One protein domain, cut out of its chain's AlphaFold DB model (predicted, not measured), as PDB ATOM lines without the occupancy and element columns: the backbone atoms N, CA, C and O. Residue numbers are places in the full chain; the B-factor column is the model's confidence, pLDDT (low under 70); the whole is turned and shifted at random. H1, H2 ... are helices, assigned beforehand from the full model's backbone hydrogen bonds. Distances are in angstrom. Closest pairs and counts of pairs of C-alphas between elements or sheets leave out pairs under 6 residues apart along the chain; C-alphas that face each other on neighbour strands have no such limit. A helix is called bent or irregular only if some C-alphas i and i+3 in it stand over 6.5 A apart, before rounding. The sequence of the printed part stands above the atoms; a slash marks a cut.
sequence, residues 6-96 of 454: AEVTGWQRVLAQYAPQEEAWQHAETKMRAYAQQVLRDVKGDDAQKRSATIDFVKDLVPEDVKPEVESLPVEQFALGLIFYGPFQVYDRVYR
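This is residues 6 to 96 of the 454 residues of the protein "MsrB domain-containing protein" of Saprolegnia parasitica (strain CBS 223.65) (UniProt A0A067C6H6). A long helix, H2, is the spine of this model: H1 folds back on it near one end, H3 folds back from its other end, and the first arm of the bent helix H5, H5a, packs alongside it. The second arm, H5b, turns off at nearly a right angle, and its tip, with residues 91 to 96, sticks out; the short helix H4 sits in a loop away from the spine. The printed part has 91 residues with five named helices, in the order H1, H2, H3, H4, H5, and no named strand; its class is all helix. It is compact, with a radius of gyration of the C-alphas of 13.5 A, and spans 39 by 27 by 19 A.

H1 covers residues 6 to 17, 16.4 A long from its first C-alpha at (-7.973, 8.663, 75.166). H2, residues 23 to 43, measures 30.3 A and begins at C-alpha 23, at (2.026, -2.038, 61.271). H3, residues 48 to 60, measures 18.6 A, and H4, residues 67 to 70, 5.2 A. H5, residues 75 to 95, was assigned as one helix by its hydrogen bonds but is bent: C-alphas 83 and 86 are 8.1 A apart. Its arms are H5a, residues 75 to 83, 12.6 A, and H5b, residues 86 to 95, 14.4 A, ending at C-alpha 95, at (20.775, -0.093, 80.403).

H2 is the hub, touching three other helices. With residues 24 to 32 alone it touches H1, the closest C-alphas being those of Trp 11 and Ala 28, 4.9 A apart, at a steep tilt of 48 degrees, opposite ways. H2 and H3 form a helical hairpin, at a steep tilt of 38 degrees; their closest C-alphas, Val 43 and Arg 51, are 4.8 A apart. H5a touches H2 at a shallow tilt of 17 degrees, opposite ways, with the C-alphas of Ala 36 and Ile 83 closest at 5.5 A. H5a and H5b are about perpendicular, at 85 degrees. H1 and H5b only just touch, with 3 pairs of C-alphas within 8 A, the closest those of Leu 15 and Gly 86, 6.2 A apart. H4 is close to H5a but not clearly touching it: the closest C-alphas, Val 70 and Phe 78, are 6.9 A apart. H1 and H3 are apart. Every O i to N i+4 pair is within hydrogen-bond range in H1, H2, H3, H5a and H5b; H4 is too short for such a pair, and its 1 O i to N i+3 pair is within range.

The two C-alphas farthest apart, those of Gln 21 and Ala 48, are 39.4 A apart. The printed part has no cut. The link from H3 to H4 is short, and the other links are tight. The mean pLDDT of the printed part is 72.8; residue 16, residues 19 to 21, residues 62 to 84 and residue 86 are under 70.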
ATOM      1  N   ALA A   6      -7.678  10.040  75.552       83.12
ATOM      2  CA  ALA A   6      -7.973   8.663  75.166       83.12
ATOM      3  C   ALA A   6      -7.173   8.208  73.932       83.12
ATOM      4  O   ALA A   6      -6.726   7.062  73.884       83.12
ATOM      5  N   GLU A   7      -6.962   9.097  72.955       87.62
ATOM      6  CA  GLU A   7      -6.148   8.800  71.770       87.62
ATOM      7  C   GLU A   7      -4.679   8.586  72.144       87.62
ATOM      8  O   GLU A   7      -4.094   7.577  71.752       87.62
ATOM      9  N   VAL A   8      -4.103   9.480  72.959       82.12
ATOM     10  CA  VAL A   8      -2.695   9.383  73.383       82.12
ATOM     11  C   VAL A   8      -2.455   8.115  74.203       82.12
ATOM     12  O   VAL A   8      -1.551   7.340  73.890       82.12
ATOM     13  N   THR A   9      -3.299   7.838  75.200       82.12
ATOM     14  CA  THR A   9      -3.192   6.610  76.005       82.12
ATOM     15  C   THR A   9      -3.410   5.352  75.159       82.12
ATOM     16  O   THR A   9      -2.763   4.326  75.379       82.12
ATOM     17  N   GLY A  10      -4.294   5.419  74.157       85.38
ATOM     18  CA  GLY A  10      -4.509   4.338  73.197       85.38
ATOM     19  C   GLY A  10      -3.243   4.009  72.405       85.38
ATOM     20  O   GLY A  10      -2.843   2.848  72.341       85.38
ATOM     21  N   TRP A  11      -2.568   5.024  71.864       85.12
ATOM     22  CA  TRP A  11      -1.300   4.843  71.154       85.12
ATOM     23  C   TRP A  11      -0.178   4.352  72.076       85.12
ATOM     24  O   TRP A  11       0.550   3.446  71.682       85.12
ATOM     25  N   GLN A  12      -0.065   4.863  73.311       77.44
ATOM     26  CA  GLN A  12       0.904   4.357  74.300       77.44
ATOM     27  C   GLN A  12       0.729   2.854  74.552       77.44
ATOM     28  O   GLN A  12       1.709   2.114  74.586       77.44
ATOM     29  N   ARG A  13      -0.519   2.387  74.682       82.06
ATOM     30  CA  ARG A  13      -0.814   0.963  74.874       82.06
ATOM     31  C   ARG A  13      -0.373   0.124  73.674       82.06
ATOM     32  O   ARG A  13       0.210  -0.936  73.873       82.06
ATOM     33  N   VAL A  14      -0.613   0.600  72.451       81.75
ATOM     34  CA  VAL A  14      -0.151  -0.083  71.230       81.75
ATOM     35  C   VAL A  14       1.380  -0.134  71.183       81.75
ATOM     36  O   VAL A  14       1.948  -1.198  70.953       81.75
ATOM     37  N   LEU A  15       2.059   0.974  71.486       71.81
ATOM     38  CA  LEU A  15       3.525   1.027  71.511       71.81
ATOM     39  C   LEU A  15       4.149   0.083  72.549       71.81
ATOM     40  O   LEU A  15       5.255  -0.404  72.332       71.81
ATOM     41  N   ALA A  16       3.451  -0.168  73.660       68.88
ATOM     42  CA  ALA A  16       3.896  -1.077  74.712       68.88
ATOM     43  C   ALA A  16       3.597  -2.559  74.416       68.88
ATOM     44  O   ALA A  16       4.276  -3.433  74.950       68.88
ATOM     45  N   GLN A  17       2.566  -2.848  73.618       76.81
ATOM     46  CA  GLN A  17       2.063  -4.209  73.403       76.81
ATOM     47  C   GLN A  17       2.632  -4.887  72.148       76.81
ATOM     48  O   GLN A  17       2.759  -6.108  72.138       76.81
ATOM     49  N   TYR A  18       2.944  -4.118  71.106       70.44
ATOM     50  CA  TYR A  18       3.347  -4.636  69.796       70.44
ATOM     51  C   TYR A  18       4.839  -4.388  69.530       70.44
ATOM     52  O   TYR A  18       5.430  -3.466  70.094       70.44
ATOM     53  N   ALA A  19       5.460  -5.193  68.666       64.50
ATOM     54  CA  ALA A  19       6.851  -4.991  68.262       64.50
ATOM     55  C   ALA A  19       6.976  -3.875  67.199       64.50
ATOM     56  O   ALA A  19       6.060  -3.701  66.393       64.50
ATOM     57  N   PRO A  20       8.117  -3.158  67.090       57.88
ATOM     58  CA  PRO A  20       8.274  -2.062  66.119       57.88
ATOM     59  C   PRO A  20       8.122  -2.424  64.646       57.88
ATOM     60  O   PRO A  20       7.931  -1.560  63.790       57.88
ATOM     61  N   GLN A  21       8.240  -3.711  64.343       61.25
ATOM     62  CA  GLN A  21       8.102  -4.252  62.997       61.25
ATOM     63  C   GLN A  21       6.626  -4.341  62.574       61.25
ATOM     64  O   GLN A  21       6.334  -4.478  61.390       61.25
ATOM     65  N   GLU A  22       5.697  -4.265  63.528       72.69
ATOM     66  CA  GLU A  22       4.267  -4.427  63.296       72.69
ATOM     67  C   GLU A  22       3.609  -3.115  62.846       72.69
ATOM     68  O   GLU A  22       3.865  -2.039  63.391       72.69
ATOM     69  N   GLU A  23       2.699  -3.201  61.873       80.75
ATOM     70  CA  GLU A  23       2.026  -2.038  61.271       80.75
ATOM     71  C   GLU A  23       1.262  -1.197  62.309       80.75
ATOM     72  O   GLU A  23       1.293   0.035  62.278       80.75
ATOM     73  N   ALA A  24       0.626  -1.859  63.281       79.44
ATOM     74  CA  ALA A  24      -0.074  -1.195  64.377       79.44
ATOM     75  C   ALA A  24       0.875  -0.322  65.215       79.44
ATOM     76  O   ALA A  24       0.528   0.809  65.567       79.44
ATOM     77  N   TRP A  25       2.084  -0.821  65.485       82.75
ATOM     78  CA  TRP A  25       3.110  -0.078  66.209       82.75
ATOM     79  C   TRP A  25       3.584   1.130  65.402       82.75
ATOM     80  O   TRP A  25       3.595   2.245  65.921       82.75
ATOM     81  N   GLN A  26       3.894   0.943  64.115       70.94
ATOM     82  CA  GLN A  26       4.358   2.019  63.228       70.94
ATOM     83  C   GLN A  26       3.316   3.136  63.080       70.94
ATOM     84  O   GLN A  26       3.649   4.325  63.106       70.94
ATOM     85  N   HIS A  27       2.033   2.769  62.988       81.94
ATOM     86  CA  HIS A  27       0.939   3.733  62.963       81.94
ATOM     87  C   HIS A  27       0.851   4.535  64.269       81.94
ATOM     88  O   HIS A  27       0.746   5.765  64.235       81.94
ATOM     89  N   ALA A  28       0.901   3.854  65.419       79.06
ATOM     90  CA  ALA A  28       0.858   4.497  66.729       79.06
ATOM     91  C   ALA A  28       2.068   5.421  66.957       79.06
ATOM     92  O   ALA A  28       1.893   6.535  67.452       79.06
ATOM     93  N   GLU A  29       3.267   5.012  66.529       74.50
ATOM     94  CA  GLU A  29       4.497   5.814  66.592       74.50
ATOM     95  C   GLU A  29       4.353   7.105  65.781       74.50
ATOM     96  O   GLU A  29       4.587   8.197  66.305       74.50
ATOM     97  N   THR A  30       3.841   7.004  64.551       76.62
ATOM     98  CA  THR A  30       3.630   8.165  63.676       76.62
ATOM     99  C   THR A  30       2.660   9.171  64.303       76.62
ATOM    100  O   THR A  30       2.898  10.384  64.282       76.62
ATOM    101  N   LYS A  31       1.553   8.686  64.881       84.50
ATOM    102  CA  LYS A  31       0.555   9.535  65.548       84.50
ATOM    103  C   LYS A  31       1.109  10.190  66.811       84.50
ATOM    104  O   LYS A  31       0.932  11.397  66.986       84.50
ATOM    105  N   MET A  32       1.823   9.427  67.639       77.69
ATOM    106  CA  MET A  32       2.460   9.934  68.856       77.69
ATOM    107  C   MET A  32       3.490  11.019  68.534       77.69
ATOM    108  O   MET A  32       3.489  12.086  69.147       77.69
ATOM    109  N   ARG A  33       4.311  10.798  67.501       71.81
ATOM    110  CA  ARG A  33       5.302  11.765  67.017       71.81
ATOM    111  C   ARG A  33       4.651  13.074  66.567       71.81
ATOM    112  O   ARG A  33       5.133  14.148  66.926       71.81
ATOM    113  N   ALA A  34       3.546  13.006  65.825       75.25
ATOM    114  CA  ALA A  34       2.812  14.193  65.383       75.25
ATOM    115  C   ALA A  34       2.186  14.969  66.557       75.25
ATOM    116  O   ALA A  34       2.264  16.199  66.600       75.25
ATOM    117  N   TYR A  35       1.595  14.259  67.524       80.56
ATOM    118  CA  TYR A  35       1.031  14.865  68.731       80.56
ATOM    119  C   TYR A  35       2.105  15.563  69.566       80.56
ATOM    120  O   TYR A  35       1.958  16.718  69.959       80.56
ATOM    121  N   ALA A  36       3.235  14.910  69.780       71.31
ATOM    122  CA  ALA A  36       4.264  15.463  70.632       71.31
ATOM    123  C   ALA A  36       5.046  16.622  69.965       71.31
ATOM    124  O   ALA A  36       5.455  17.566  70.642       71.31
ATOM    125  N   GLN A  37       5.134  16.664  68.626       72.62
ATOM    126  CA  GLN A  37       5.533  17.884  67.902       72.62
ATOM    127  C   GLN A  37       4.568  19.053  68.150       72.62
ATOM    128  O   GLN A  37       5.005  20.200  68.255       72.62
ATOM    129  N   GLN A  38       3.262  18.783  68.242       78.50
ATOM    130  CA  GLN A  38       2.273  19.803  68.588       78.50
ATOM    131  C   GLN A  38       2.485  20.316  70.019       78.50
ATOM    132  O   GLN A  38       2.517  21.530  70.209       78.50
ATOM    133  N   VAL A  39       2.729  19.419  70.980       77.44
ATOM    134  CA  VAL A  39       3.064  19.774  72.372       77.44
ATOM    135  C   VAL A  39       4.285  20.693  72.430       77.44
ATOM    136  O   VAL A  39       4.219  21.754  73.044       77.44
ATOM    137  N   LEU A  40       5.386  20.348  71.753       71.75
ATOM    138  CA  LEU A  40       6.592  21.188  71.744       71.75
ATOM    139  C   LEU A  40       6.342  22.577  71.149       71.75
ATOM    140  O   LEU A  40       6.866  23.562  71.672       71.75
ATOM    141  N   ARG A  41       5.552  22.673  70.070       76.69
ATOM    142  CA  ARG A  41       5.165  23.969  69.488       76.69
ATOM    143  C   ARG A  41       4.364  24.812  70.473       76.69
ATOM    144  O   ARG A  41       4.606  26.009  70.568       76.69
ATOM    145  N   ASP A  42       3.444  24.190  71.200       79.88
ATOM    146  CA  ASP A  42       2.579  24.883  72.153       79.88
ATOM    147  C   ASP A  42       3.343  25.307  73.415       79.88
ATOM    148  O   ASP A  42       3.121  26.402  73.925       79.88
ATOM    149  N   VAL A  43       4.307  24.500  73.873       72.31
ATOM    150  CA  VAL A  43       5.171  24.835  75.016       72.31
ATOM    151  C   VAL A  43       6.166  25.951  74.682       72.31
ATOM    152  O   VAL A  43       6.411  26.815  75.521       72.31
ATOM    153  N   LYS A  44       6.718  25.964  73.460       71.00
ATOM    154  CA  LYS A  44       7.670  26.992  72.994       71.00
ATOM    155  C   LYS A  44       7.000  28.259  72.452       71.00
ATOM    156  O   LYS A  44       7.704  29.202  72.104       71.00
ATOM    157  N   GLY A  45       5.674  28.272  72.336       72.06
ATOM    158  CA  GLY A  45       4.911  29.423  71.860       72.06
ATOM    159  C   GLY A  45       4.741  30.520  72.916       72.06
ATOM    160  O   GLY A  45       4.898  30.296  74.118       72.06
ATOM    161  N   ASP A  46       4.356  31.711  72.452       76.31
ATOM    162  CA  ASP A  46       4.164  32.895  73.305       76.31
ATOM    163  C   ASP A  46       2.824  32.891  74.073       76.31
ATOM    164  O   ASP A  46       2.628  33.676  75.000       76.31
ATOM    165  N   ASP A  47       1.896  31.994  73.721       85.12
ATOM    166  CA  ASP A  47       0.593  31.869  74.381       85.12
ATOM    167  C   ASP A  47       0.730  31.143  75.730       85.12
ATOM    168  O   ASP A  47       0.757  29.913  75.815       85.12
ATOM    169  N   ALA A  48       0.804  31.927  76.806       78.62
ATOM    170  CA  ALA A  48       0.973  31.422  78.164       78.62
ATOM    171  C   ALA A  48      -0.175  30.507  78.628       78.62
ATOM    172  O   ALA A  48       0.072  29.569  79.390       78.62
ATOM    173  N   GLN A  49      -1.407  30.751  78.174       81.38
ATOM    174  CA  GLN A  49      -2.572  29.968  78.585       81.38
ATOM    175  C   GLN A  49      -2.591  28.619  77.867       81.38
ATOM    176  O   GLN A  49      -2.782  27.581  78.504       81.38
ATOM    177  N   LYS A  50      -2.298  28.619  76.561       80.81
ATOM    178  CA  LYS A  50      -2.135  27.390  75.780       80.81
ATOM    179  C   LYS A  50      -0.950  26.562  76.269       80.81
ATOM    180  O   LYS A  50      -1.079  25.344  76.402       80.81
ATOM    181  N   ARG A  51       0.170  27.212  76.596       80.06
ATOM    182  CA  ARG A  51       1.326  26.568  77.222       80.06
ATOM    183  C   ARG A  51       0.918  25.895  78.528       80.06
ATOM    184  O   ARG A  51       1.089  24.691  78.630       80.06
ATOM    185  N   SER A  52       0.326  26.620  79.481       77.62
ATOM    186  CA  SER A  52      -0.077  26.042  80.776       77.62
ATOM    187  C   SER A  52      -1.017  24.845  80.612       77.62
ATOM    188  O   SER A  52      -0.735  23.781  81.149       77.62
ATOM    189  N   ALA A  53      -2.065  24.976  79.792       82.00
ATOM    190  CA  ALA A  53      -3.015  23.889  79.552       82.00
ATOM    191  C   ALA A  53      -2.355  22.653  78.913       82.00
ATOM    192  O   ALA A  53      -2.689  21.521  79.254       82.00
ATOM    193  N   THR A  54      -1.399  22.865  78.003       77.56
ATOM    194  CA  THR A  54      -0.627  21.779  77.385       77.56
ATOM    195  C   THR A  54       0.267  21.090  78.413       77.56
ATOM    196  O   THR A  54       0.342  19.868  78.430       77.56
ATOM    197  N   ILE A  55       0.925  21.858  79.287       73.75
ATOM    198  CA  ILE A  55       1.782  21.322  80.350       73.75
ATOM    199  C   ILE A  55       0.970  20.453  81.316       73.75
ATOM    200  O   ILE A  55       1.391  19.336  81.611       73.75
ATOM    201  N   ASP A  56      -0.184  20.938  81.773       78.81
ATOM    202  CA  ASP A  56      -1.038  20.210  82.717       78.81
ATOM    203  C   ASP A  56      -1.562  18.910  82.094       78.81
ATOM    204  O   ASP A  56      -1.427  17.839  82.681       78.81
ATOM    205  N   PHE A  57      -2.039  18.973  80.847       80.06
ATOM    206  CA  PHE A  57      -2.491  17.791  80.112       80.06
ATOM    207  C   PHE A  57      -1.388  16.739  79.951       80.06
ATOM    208  O   PHE A  57      -1.627  15.542  80.082       80.06
ATOM    209  N   VAL A  58      -0.169  17.180  79.641       74.81
ATOM    210  CA  VAL A  58       0.977  16.290  79.445       74.81
ATOM    211  C   VAL A  58       1.349  15.628  80.773       74.81
ATOM    212  O   VAL A  58       1.640  14.434  80.781       74.81
ATOM    213  N   LYS A  59       1.308  16.353  81.901       72.69
ATOM    214  CA  LYS A  59       1.609  15.798  83.236       72.69
ATOM    215  C   LYS A  59       0.621  14.718  83.671       72.69
ATOM    216  O   LYS A  59       1.039  13.749  84.300       72.69
ATOM    217  N   ASP A  60      -0.645  14.842  83.290       76.88
ATOM    218  CA  ASP A  60      -1.668  13.827  83.571       76.88
ATOM    219  C   ASP A  60      -1.426  12.506  82.819       76.88
ATOM    220  O   ASP A  60      -1.922  11.458  83.229       76.88
ATOM    221  N   LEU A  61      -0.611  12.519  81.757       72.19
ATOM    222  CA  LEU A  61      -0.219  11.315  81.020       72.19
ATOM    223  C   LEU A  61       0.937  10.536  81.675       72.19
ATOM    224  O   LEU A  61       1.291   9.470  81.167       72.19
ATOM    225  N   VAL A  62       1.553  11.047  82.752       64.25
ATOM    226  CA  VAL A  62       2.655  10.365  83.457       64.25
ATOM    227  C   VAL A  62       2.110   9.230  84.319       64.25
ATOM    228  O   VAL A  62       1.328   9.498  85.232       64.25
ATOM    229  N   PRO A  63       2.555   7.980  84.113       65.00
ATOM    230  CA  PRO A  63       2.277   6.905  85.056       65.00
ATOM    231  C   PRO A  63       2.857   7.222  86.447       65.00
ATOM    232  O   PRO A  63       3.988   7.696  86.567       65.00
ATOM    233  N   GLU A  64       2.090   6.976  87.511       64.31
ATOM    234  CA  GLU A  64       2.465   7.350  88.889       64.31
ATOM    235  C   GLU A  64       3.804   6.747  89.356       64.31
ATOM    236  O   GLU A  64       4.500   7.338  90.176       64.31
ATOM    237  N   ASP A  65       4.203   5.602  88.803       52.84
ATOM    238  CA  ASP A  65       5.453   4.907  89.115       52.84
ATOM    239  C   ASP A  65       6.712   5.599  88.565       52.84
ATOM    240  O   ASP A  65       7.794   5.394  89.110       52.84
ATOM    241  N   VAL A  66       6.584   6.449  87.541       49.25
ATOM    242  CA  VAL A  66       7.699   7.221  86.943       49.25
ATOM    243  C   VAL A  66       7.653   8.709  87.292       49.25
ATOM    244  O   VAL A  66       8.628   9.435  87.093       49.25
ATOM    245  N   LYS A  67       6.538   9.176  87.855       57.19
ATOM    246  CA  LYS A  67       6.311  10.572  88.251       57.19
ATOM    247  C   LYS A  67       7.425  11.166  89.134       57.19
ATOM    248  O   LYS A  67       7.865  12.272  88.817       57.19
ATOM    249  N   PRO A  68       7.977  10.451  90.138       53.59
ATOM    250  CA  PRO A  68       9.039  10.990  90.996       53.59
ATOM    251  C   PRO A  68      10.351  11.303  90.259       53.59
ATOM    252  O   PRO A  68      11.066  12.229  90.634       53.59
ATOM    253  N   GLU A  69      10.679  10.547  89.208       47.47
ATOM    254  CA  GLU A  69      11.903  10.744  88.416       47.47
ATOM    255  C   GLU A  69      11.738  11.888  87.403       47.47
ATOM    256  O   GLU A  69      12.683  12.615  87.089       47.47
ATOM    257  N   VAL A  70      10.507  12.079  86.927       46.03
ATOM    258  CA  VAL A  70      10.165  12.962  85.809       46.03
ATOM    259  C   VAL A  70       9.745  14.366  86.266       46.03
ATOM    260  O   VAL A  70       9.962  15.328  85.532       46.03
ATOM    261  N   GLU A  71       9.220  14.530  87.486       50.78
ATOM    262  CA  GLU A  71       8.815  15.835  88.043       50.78
ATOM    263  C   GLU A  71       9.966  16.845  88.169       50.78
ATOM    264  O   GLU A  71       9.736  18.055  88.167       50.78
ATOM    265  N   SER A  72      11.208  16.359  88.243       51.12
ATOM    266  CA  SER A  72      12.410  17.196  88.304       51.12
ATOM    267  C   SER A  72      12.874  17.718  86.936       51.12
ATOM    268  O   SER A  72      13.715  18.619  86.872       51.12
ATOM    269  N   LEU A  73      12.342  17.170  85.837       52.56
ATOM    270  CA  LEU A  73      12.766  17.519  84.486       52.56
ATOM    271  C   LEU A  73      12.079  18.811  84.004       52.56
ATOM    272  O   LEU A  73      10.894  19.031  84.268       52.56
ATOM    273  N   PRO A  74      12.776  19.664  83.229       59.38
ATOM    274  CA  PRO A  74      12.129  20.741  82.490       59.38
ATOM    275  C   PRO A  74      10.987  20.184  81.636       59.38
ATOM    276  O   PRO A  74      11.134  19.140  81.000       59.38
ATOM    277  N   VAL A  75       9.865  20.897  81.553       59.69
ATOM    278  CA  VAL A  75       8.670  20.412  80.836       59.69
ATOM    279  C   VAL A  75       8.950  20.084  79.361       59.69
ATOM    280  O   VAL A  75       8.336  19.190  78.785       59.69
ATOM    281  N   GLU A  76       9.936  20.741  78.758       57.44
ATOM    282  CA  GLU A  76      10.430  20.426  77.415       57.44
ATOM    283  C   GLU A  76      11.019  19.009  77.315       57.44
ATOM    284  O   GLU A  76      10.761  18.302  76.343       57.44
ATOM    285  N   GLN A  77      11.751  18.557  78.337       59.25
ATOM    286  CA  GLN A  77      12.283  17.193  78.417       59.25
ATOM    287  C   GLN A  77      11.185  16.168  78.666       59.25
ATOM    288  O   GLN A  77      11.254  15.048  78.168       59.25
ATOM    289  N   PHE A  78      10.127  16.569  79.361       62.75
ATOM    290  CA  PHE A  78       8.977  15.713  79.562       62.75
ATOM    291  C   PHE A  78       8.111  15.564  78.294       62.75
ATOM    292  O   PHE A  78       7.680  14.462  77.956       62.75
ATOM    293  N   ALA A  79       7.969  16.631  77.500       62.97
ATOM    294  CA  ALA A  79       7.393  16.548  76.158       62.97
ATOM    295  C   ALA A  79       8.213  15.628  75.234       62.97
ATOM    296  O   ALA A  79       7.635  14.852  74.477       62.97
ATOM    297  N   LEU A  80       9.550  15.646  75.334       64.38
ATOM    298  CA  LEU A  80      10.416  14.661  74.666       64.38
ATOM    299  C   LEU A  80      10.190  13.241  75.206       64.38
ATOM    300  O   LEU A  80      10.213  12.290  74.430       64.38
ATOM    301  N   GLY A  81       9.896  13.100  76.499       65.19
ATOM    302  CA  GLY A  81       9.427  11.861  77.120       65.19
ATOM    303  C   GLY A  81       8.198  11.273  76.430       65.19
ATOM    304  O   GLY A  81       8.172  10.076  76.178       65.19
ATOM    305  N   LEU A  82       7.230  12.101  76.023       63.66
ATOM    306  CA  LEU A  82       6.083  11.650  75.222       63.66
ATOM    307  C   LEU A  82       6.460  11.260  73.782       63.66
ATOM    308  O   LEU A  82       5.869  10.332  73.237       63.66
ATOM    309  N   ILE A  83       7.441  11.938  73.166       63.09
ATOM    310  CA  ILE A  83       7.941  11.603  71.814       63.09
ATOM    311  C   ILE A  83       8.652  10.250  71.832       63.09
ATOM    312  O   ILE A  83       8.494   9.440  70.920       63.09
ATOM    313  N   PHE A  84       9.466  10.027  72.860       69.44
ATOM    314  CA  PHE A  84      10.459   8.963  72.884       69.44
ATOM    315  C   PHE A  84      10.198   7.916  73.960       69.44
ATOM    316  O   PHE A  84      11.093   7.131  74.234       69.44
ATOM    317  N   TYR A  85       8.995   7.858  74.540       70.00
ATOM    318  CA  TYR A  85       8.658   6.892  75.590       70.00
ATOM    319  C   TYR A  85       8.954   5.450  75.166       70.00
ATOM    320  O   TYR A  85       9.655   4.738  75.873       70.00
ATOM    321  N   GLY A  86       8.481   5.037  73.984       69.06
ATOM    322  CA  GLY A  86       8.737   3.698  73.444       69.06
ATOM    323  C   GLY A  86      10.238   3.416  73.293       69.06
ATOM    324  O   GLY A  86      10.748   2.515  73.961       69.06
ATOM    325  N   PRO A  87      10.975   4.214  72.495       81.00
ATOM    326  CA  PRO A  87      12.433   4.129  72.407       81.00
ATOM    327  C   PRO A  87      13.145   4.133  73.769       81.00
ATOM    328  O   PRO A  87      14.058   3.340  73.987       81.00
ATOM    329  N   PHE A  88      12.701   4.965  74.714       82.19
ATOM    330  CA  PHE A  88      13.260   5.051  76.059       82.19
ATOM    331  C   PHE A  88      13.009   3.781  76.871       82.19
ATOM    332  O   PHE A  88      13.921   3.323  77.537       82.19
ATOM    333  N   GLN A  89      11.829   3.162  76.800       77.38
ATOM    334  CA  GLN A  89      11.566   1.894  77.491       77.38
ATOM    335  C   GLN A  89      12.464   0.761  76.985       77.38
ATOM    336  O   GLN A  89      12.863  -0.117  77.754       77.38
ATOM    337  N   VAL A  90      12.765   0.746  75.686       83.19
ATOM    338  CA  VAL A  90      13.706  -0.219  75.101       83.19
ATOM    339  C   VAL A  90      15.122   0.077  75.576       83.19
ATOM    340  O   VAL A  90      15.802  -0.807  76.093       83.19
ATOM    341  N   TYR A  91      15.535   1.337  75.467       87.75
ATOM    342  CA  TYR A  91      16.829   1.808  75.932       87.75
ATOM    343  C   TYR A  91      17.051   1.507  77.422       87.75
ATOM    344  O   TYR A  91      18.075   0.942  77.804       87.75
ATOM    345  N   ASP A  92      16.066   1.818  78.261       84.81
ATOM    346  CA  ASP A  92      16.090   1.551  79.689       84.81
ATOM    347  C   ASP A  92      16.177   0.047  79.943       84.81
ATOM    348  O   ASP A  92      17.063  -0.375  80.663       84.81
ATOM    349  N   ARG A  93      15.414  -0.822  79.267       85.25
ATOM    350  CA  ARG A  93      15.605  -2.283  79.403       85.25
ATOM    351  C   ARG A  93      17.045  -2.734  79.130       85.25
ATOM    352  O   ARG A  93      17.541  -3.628  79.822       85.25
ATOM    353  N   VAL A  94      17.731  -2.129  78.161       89.38
ATOM    354  CA  VAL A  94      19.130  -2.452  77.836       89.38
ATOM    355  C   VAL A  94      20.092  -1.977  78.936       89.38
ATOM    356  O   VAL A  94      20.999  -2.729  79.321       89.38
ATOM    357  N   TYR A  95      19.863  -0.778  79.480       88.31
ATOM    358  CA  TYR A  95      20.775  -0.093  80.403       88.31
ATOM    359  C   TYR A  95      20.352  -0.081  81.886       88.31
ATOM    360  O   TYR A  95      21.113   0.378  82.735       88.31
ATOM    361  N   ARG A  96      19.179  -0.615  82.239       82.06
ATOM    362  CA  ARG A  96      18.651  -0.626  83.609       82.06
ATOM    363  C   ARG A  96      19.608  -1.370  84.533       82.06
ATOM    364  O   ARG A  96      20.169  -2.402  84.159       82.06
TER     365      ARG A  96